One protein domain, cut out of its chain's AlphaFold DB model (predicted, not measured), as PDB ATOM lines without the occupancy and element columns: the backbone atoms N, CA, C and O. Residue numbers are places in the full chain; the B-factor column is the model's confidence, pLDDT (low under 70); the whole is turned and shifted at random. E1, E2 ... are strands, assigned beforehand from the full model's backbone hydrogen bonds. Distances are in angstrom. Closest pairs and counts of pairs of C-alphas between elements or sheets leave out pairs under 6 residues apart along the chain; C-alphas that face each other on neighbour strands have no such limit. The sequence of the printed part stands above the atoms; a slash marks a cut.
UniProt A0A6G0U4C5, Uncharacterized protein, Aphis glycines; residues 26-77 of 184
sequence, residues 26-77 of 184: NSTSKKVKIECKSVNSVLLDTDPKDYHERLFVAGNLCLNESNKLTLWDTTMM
ATOM      1  N   ASN A  26     217.658 160.843 119.205       89.38
ATOM      2  CA  ASN A  26     216.557 161.678 119.696       89.38
ATOM      3  C   ASN A  26     217.019 162.988 120.370       89.38
ATOM      4  O   ASN A  26     216.198 163.851 120.683       89.38
ATOM      5  N   SER A  27     218.309 163.157 120.669       88.75
ATOM      6  CA  SER A  27     218.834 164.343 121.364       88.75
ATOM      7  C   SER A  27     219.721 165.236 120.497       88.75
ATOM      8  O   SER A  27     219.741 166.441 120.739       88.75
ATOM      9  N   THR A  28     220.372 164.704 119.459       87.81
ATOM     10  CA  THR A  28     221.264 165.456 118.551       87.81
ATOM     11  C   THR A  28     220.565 166.608 117.825       87.81
ATOM     12  O   THR A  28     221.169 167.648 117.584       87.81
ATOM     13  N   SER A  29     219.276 166.465 117.508       86.38
ATOM     14  CA  SER A  29     218.478 167.505 116.838       86.38
ATOM     15  C   SER A  29     217.882 168.550 117.791       86.38
ATOM     16  O   SER A  29     217.335 169.561 117.341       86.38
ATOM     17  N   LYS A  30     217.955 168.326 119.108       90.88
ATOM     18  CA  LYS A  30     217.301 169.178 120.108       90.88
ATOM     19  C   LYS A  30     218.209 170.314 120.542       90.88
ATOM     20  O   LYS A  30     219.402 170.144 120.770       90.88
ATOM     21  N   LYS A  31     217.612 171.488 120.759       91.44
ATOM     22  CA  LYS A  31     218.341 172.623 121.329       91.44
ATOM     23  C   LYS A  31     218.581 172.381 122.814       91.44
ATOM     24  O   LYS A  31     217.627 172.306 123.586       91.44
ATOM     25  N   VAL A  32     219.840 172.328 123.222       93.75
ATOM     26  CA  VAL A  32     220.223 172.154 124.625       93.75
ATOM     27  C   VAL A  32     220.392 173.516 125.304       93.75
ATOM     28  O   VAL A  32     220.847 174.491 124.703       93.75
ATOM     29  N   LYS A  33     219.986 173.607 126.567       93.38
ATOM     30  CA  LYS A  33     220.258 174.732 127.461       93.38
ATOM     31  C   LYS A  33     220.679 174.187 128.816       93.38
ATOM     32  O   LYS A  33     220.017 173.314 129.361       93.38
ATOM     33  N   ILE A  34     221.723 174.760 129.392       94.56
ATOM     34  CA  ILE A  34     222.079 174.500 130.783       94.56
ATOM     35  C   ILE A  34     221.222 175.403 131.671       94.56
ATOM     36  O   ILE A  34     220.976 176.570 131.339       94.56
ATOM     37  N   GLU A  35     220.709 174.858 132.770       94.62
ATOM     38  CA  GLU A  35     219.928 175.640 133.720       94.62
ATOM     39  C   GLU A  35     220.725 176.855 134.219       94.62
ATOM     40  O   GLU A  35     221.904 176.745 134.553       94.62
ATOM     41  N   CYS A  36     220.088 178.030 134.285       90.75
ATOM     42  CA  CYS A  36     220.808 179.282 134.545       90.75
ATOM     43  C   CYS A  36     221.387 179.371 135.961       90.75
ATOM     44  O   CYS A  36     222.322 180.130 136.188       90.75
ATOM     45  N   LYS A  37     220.845 178.597 136.903       92.12
ATOM     46  CA  LYS A  37     221.367 178.487 138.270       92.12
ATOM     47  C   LYS A  37     222.497 177.468 138.410       92.12
ATOM     48  O   LYS A  37     223.068 177.360 139.490       92.12
ATOM     49  N   SER A  38     222.816 176.716 137.357       93.75
ATOM     50  CA  SER A  38     223.972 175.826 137.373       93.75
ATOM     51  C   SER A  38     225.267 176.636 137.445       93.75
ATOM     52  O   SER A  38     225.404 177.677 136.799       93.75
ATOM     53  N   VAL A  39     226.256 176.108 138.165       93.00
ATOM     54  CA  VAL A  39     227.637 176.621 138.137       93.00
ATOM     55  C   VAL A  39     228.278 176.489 136.750       93.00
ATOM     56  O   VAL A  39     229.221 177.205 136.443       93.00
ATOM     57  N   ASN A  40     227.717 175.624 135.898       92.50
ATOM     58  CA  ASN A  40     228.103 175.421 134.503       92.50
ATOM     59  C   ASN A  40     227.168 176.154 133.521       92.50
ATOM     60  O   ASN A  40     227.097 175.788 132.353       92.50
ATOM     61  N   SER A  41     226.390 177.142 133.982       90.94
ATOM     62  CA  SER A  41     225.421 177.878 133.147       90.94
ATOM     63  C   SER A  41     226.059 178.615 131.967       90.94
ATOM     64  O   SER A  41     225.391 178.828 130.956       90.94
ATOM     65  N   VAL A  42     227.341 178.962 132.087       89.44
ATOM     66  CA  VAL A  42     228.187 179.465 131.005       89.44
ATOM     67  C   VAL A  42     229.458 178.627 130.993       89.44
ATOM     68  O   VAL A  42     230.180 178.579 131.988       89.44
ATOM     69  N   LEU A  43     229.724 177.964 129.872       89.44
ATOM     70  CA  LEU A  43     230.935 177.180 129.665       89.44
ATOM     71  C   LEU A  43     231.881 177.958 128.758       89.44
ATOM     72  O   LEU A  43     231.478 178.430 127.697       89.44
ATOM     73  N   LEU A  44     233.137 178.081 129.174       88.00
ATOM     74  CA  LEU A  44     234.184 178.729 128.395       88.00
ATOM     75  C   LEU A  44     235.255 177.708 128.040       88.00
ATOM     76  O   LEU A  44     235.681 176.922 128.889       88.00
ATOM     77  N   ASP A  45     235.707 177.752 126.795       85.62
ATOM     78  CA  ASP A  45     236.817 176.944 126.345       85.62
ATOM     79  C   ASP A  45     238.139 177.546 126.806       85.62
ATOM     80  O   ASP A  45     238.569 178.618 126.374       85.62
ATOM     81  N   THR A  46     238.769 176.835 127.731       84.81
ATOM     82  CA  THR A  46     240.075 177.172 128.285       84.81
ATOM     83  C   THR A  46     241.228 176.699 127.405       84.81
ATOM     84  O   THR A  46     242.345 177.171 127.607       84.81
ATOM     85  N   ASP A  47     240.984 175.790 126.453       86.38
ATOM     86  CA  ASP A  47     241.999 175.308 125.510       86.38
ATOM     87  C   ASP A  47     241.430 175.131 124.090       86.38
ATOM     88  O   ASP A  47     241.206 174.009 123.640       86.38
ATOM     89  N   PRO A  48     241.249 176.233 123.340       83.38
ATOM     90  CA  PRO A  48     240.648 176.204 122.001       83.38
ATOM     91  C   PRO A  48     241.483 175.499 120.929       83.38
ATOM     92  O   PRO A  48     241.070 175.429 119.772       83.38
ATOM     93  N   LYS A  49     242.708 175.076 121.260       85.44
ATOM     94  CA  LYS A  49     243.565 174.310 120.348       85.44
ATOM     95  C   LYS A  49     243.305 172.813 120.457       85.44
ATOM     96  O   LYS A  49     243.731 172.076 119.568       85.44
ATOM     97  N   ASP A  50     242.654 172.386 121.531       86.75
ATOM     98  CA  ASP A  50     242.259 171.007 121.721       86.75
ATOM     99  C   ASP A  50     241.033 170.687 120.857       86.75
ATOM    100  O   ASP A  50     240.025 171.391 120.883       86.75
ATOM    101  N   TYR A  51     241.143 169.628 120.058       83.88
ATOM    102  CA  TYR A  51     240.090 169.155 119.164       83.88
ATOM    103  C   TYR A  51     239.297 167.979 119.753       83.88
ATOM    104  O   TYR A  51     238.385 167.480 119.093       83.88
ATOM    105  N   HIS A  52     239.656 167.513 120.950       88.12
ATOM    106  CA  HIS A  52     239.006 166.390 121.610       88.12
ATOM    107  C   HIS A  52     237.607 166.741 122.117       88.12
ATOM    108  O   HIS A  52     237.321 167.855 122.567       88.12
ATOM    109  N   GLU A  53     236.714 165.755 122.054       88.44
ATOM    110  CA  GLU A  53     235.346 165.922 122.524       88.44
ATOM    111  C   GLU A  53     235.289 165.837 124.055       88.44
ATOM    112  O   GLU A  53     235.767 164.882 124.672       88.44
ATOM    113  N   ARG A  54     234.640 166.818 124.695       91.31
ATOM    114  CA  ARG A  54     234.437 166.820 126.151       91.31
ATOM    115  C   ARG A  54     233.104 166.188 126.521       91.31
ATOM    116  O   ARG A  54     232.049 166.597 126.041       91.31
ATOM    117  N   LEU A  55     233.142 165.240 127.454       93.75
ATOM    118  CA  LEU A  55     231.930 164.651 128.010       93.75
ATOM    119  C   LEU A  55     231.277 165.613 129.017       93.75
ATOM    120  O   LEU A  55     231.899 166.054 129.985       93.75
ATOM    121  N   PHE A  56     229.995 165.898 128.814       94.50
ATOM    122  CA  PHE A  56     229.179 166.681 129.734       94.50
ATOM    123  C   PHE A  56     227.997 165.840 130.204       94.50
ATOM    124  O   PHE A  56     227.221 165.338 129.392       94.50
ATOM    125  N   VAL A  57     227.866 165.671 131.517       95.00
ATOM    126  CA  VAL A  57     226.852 164.800 132.121       95.00
ATOM    127  C   VAL A  57     225.832 165.658 132.850       95.00
ATOM    128  O   VAL A  57     226.197 166.569 133.589       95.00
ATOM    129  N   ALA A  58     224.551 165.365 132.655       95.19
ATOM    130  CA  ALA A  58     223.456 165.970 133.403       95.19
ATOM    131  C   ALA A  58     222.781 164.897 134.257       95.19
ATOM    132  O   ALA A  58     222.472 163.821 133.747       95.19
ATOM    133  N   GLY A  59     222.537 165.188 135.535       94.06
ATOM    134  CA  GLY A  59     221.774 164.295 136.407       94.06
ATOM    135  C   GLY A  59     220.285 164.282 136.067       94.06
ATOM    136  O   GLY A  59     219.633 163.250 136.185       94.06
ATOM    137  N   ASN A  60     219.757 165.416 135.597       93.25
ATOM    138  CA  ASN A  60     218.341 165.582 135.297       93.25
ATOM    139  C   ASN A  60     218.126 166.315 133.966       93.25
ATOM    140  O   ASN A  60     218.817 167.283 133.636       93.25
ATOM    141  N   LEU A  61     217.125 165.859 133.207       92.12
ATOM    142  CA  LEU A  61     216.744 166.411 131.909       92.12
ATOM    143  C   LEU A  61     215.279 166.842 131.930       92.12
ATOM    144  O   LEU A  61     214.401 166.062 132.287       92.12
ATOM    145  N   CYS A  62     215.001 168.063 131.481       92.44
ATOM    146  CA  CYS A  62     213.641 168.544 131.263       92.44
ATOM    147  C   CYS A  62     213.451 168.889 129.784       92.44
ATOM    148  O   CYS A  62     214.125 169.777 129.259       92.44
ATOM    149  N   LEU A  63     212.546 168.179 129.109       91.44
ATOM    150  CA  LEU A  63     212.134 168.490 127.743       91.44
ATOM    151  C   LEU A  63     210.920 169.417 127.791       91.44
ATOM    152  O   LEU A  63     209.920 169.088 128.423       91.44
ATOM    153  N   ASN A  64     211.003 170.562 127.121       87.81
ATOM    154  CA  ASN A  64     209.866 171.471 127.012       87.81
ATOM    155  C   ASN A  64     209.056 171.242 125.721       87.81
ATOM    156  O   ASN A  64     209.506 170.572 124.793       87.81
ATOM    157  N   GLU A  65     207.886 171.879 125.636       83.94
ATOM    158  CA  GLU A  65     206.985 171.819 124.470       83.94
ATOM    159  C   GLU A  65     207.629 172.329 123.167       83.94
ATOM    160  O   GLU A  65     207.207 171.974 122.072       83.94
ATOM    161  N   SER A  66     208.682 173.145 123.266       84.75
ATOM    162  CA  SER A  66     209.438 173.674 122.123       84.75
ATOM    163  C   SER A  66     210.621 172.785 121.705       84.75
ATOM    164  O   SER A  66     211.541 173.283 121.055       84.75
ATOM    165  N   ASN A  67     210.655 171.505 122.102       84.62
ATOM    166  CA  ASN A  67     211.760 170.566 121.841       84.62
ATOM    167  C   ASN A  67     213.143 171.045 122.323       84.62
ATOM    168  O   ASN A  67     214.188 170.685 121.775       84.62
ATOM    169  N   LYS A  68     213.163 171.857 123.378       90.44
ATOM    170  CA  LYS A  68     214.379 172.320 124.042       90.44
ATOM    171  C   LYS A  68     214.649 171.461 125.271       90.44
ATOM    172  O   LYS A  68     213.781 171.304 126.130       90.44
ATOM    173  N   LEU A  69     215.870 170.952 125.359       93.38
ATOM    174  CA  LEU A  69     216.350 170.151 126.475       93.38
ATOM    175  C   LEU A  69     217.032 171.066 127.494       93.38
ATOM    176  O   LEU A  69     217.999 171.748 127.158       93.38
ATOM    177  N   THR A  70     216.531 171.100 128.724       94.81
ATOM    178  CA  THR A  70     217.155 171.839 129.829       94.81
ATOM    179  C   THR A  70     217.891 170.869 130.743       94.81
ATOM    180  O   THR A  70     217.285 169.921 131.242       94.81
ATOM    181  N   LEU A  71     219.189 171.105 130.940       95.75
ATOM    182  CA  LEU A  71     220.084 170.266 131.732       95.75
ATOM    183  C   LEU A  71     220.196 170.787 133.167       95.75
ATOM    184  O   LEU A  71     220.504 171.964 133.372       95.75
ATOM    185  N   TRP A  72     220.014 169.891 134.132       95.44
ATOM    186  CA  TRP A  72     220.128 170.142 135.570       95.44
ATOM    187  C   TRP A  72     221.167 169.201 136.189       95.44
ATOM    188  O   TRP A  72     221.449 168.138 135.632       95.44
ATOM    189  N   ASP A  73     221.739 169.606 137.328       95.44
ATOM    190  CA  ASP A  73     222.770 168.850 138.060       95.44
ATOM    191  C   ASP A  73     223.922 168.421 137.145       95.44
ATOM    192  O   ASP A  73     224.189 167.239 136.921       95.44
ATOM    193  N   THR A  74     224.542 169.418 136.517       95.94
ATOM    194  CA  THR A  74     225.487 169.193 135.430       95.94
ATOM    195  C   THR A  74     226.927 169.106 135.914       95.94
ATOM    196  O   THR A  74     227.361 169.893 136.751       95.94
ATOM    197  N   THR A  75     227.689 168.183 135.333       94.94
ATOM    198  CA  THR A  75     229.117 167.988 135.584       94.94
ATOM    199  C   THR A  75     229.869 167.999 134.260       94.94
ATOM    200  O   THR A  75     229.573 167.211 133.359       94.94
ATOM    201  N   MET A  76     230.859 168.886 134.147       92.81
ATOM    202  CA  MET A  76     231.838 168.830 133.065       92.81
ATOM    203  C   MET A  76     232.916 167.819 133.442       92.81
ATOM    204  O   MET A  76     233.579 167.975 134.468       92.81
ATOM    205  N   MET A  77     233.057 166.767 132.640       92.81
ATOM    206  CA  MET A  77     234.057 165.734 132.887       92.81
ATOM    207  C   MET A  77     235.455 166.248 132.510       92.81
ATOM    208  O   MET A  77     235.572 167.173 131.700       92.81
TER     209      MET A  77
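This is residues 26 to 77 of the 184 residues of an uncharacterized protein of Aphis glycines (UniProt A0A6G0U4C5). A long hairpin of two strands, E2 and E3, each sharply bent, makes the body, with the short strand E1 beside the first part of E3; a long loop without a named element swings away, and its residues 44 to 53 stick out. The sheet runs E1, E3, E2 and is mixed. The printed part has 52 residues with no named helix and three strands, E1, E2 and E3 along the chain; it is all strand, though under half of its residues, 21, are in named elements. It is only just loose, close to compact, with a radius of gyration of the C-alphas of 12.1 A, and elongated, spanning 37 by 24 by 15 A.

Find C-alpha 68 at (214.379, 172.320, 124.042); from there E3, residues 68 to 76, runs 20.0 A to C-alpha 76 at (231.838, 168.830, 133.065) and bends by 86 degrees at residue 73. E2, residues 56 to 63, is 17.3 A long and bends by 86 degrees at residue 59. E1, residues 31 to 34, begins at C-alpha 31, (218.341, 172.623, 121.329), and is 10.3 A long.

Look first at the hairpin: E2 and E3 are antiparallel at 153 degrees, with N 70 and O 62 at 2.8 A and N 57 and O 75 at 2.9 A, within hydrogen-bond range. On E3, the inner strand, E1 is the parallel neighbour at 42 degrees; C-alphas 32 and 69 face each other at 4.7 A, and N 33 and O 69 are 2.8 A apart. The edge strands E1 and E2 are apart. The sheet is strongly twisted, but only just, with C-alphas up to 4.4 A off its best plane.

The C-alphas of Lys 49 and Glu 65, the two farthest apart, are 36.9 A from each other. The link from E1 to E2, 21 residues, is long; that from E2 to E3 is tight. Without residues 44 to 53, which stand free, the body spans 26 by 21 by 17 A. The printed part has no cut, its mean pLDDT is 90.8, and no printed residue is under 70.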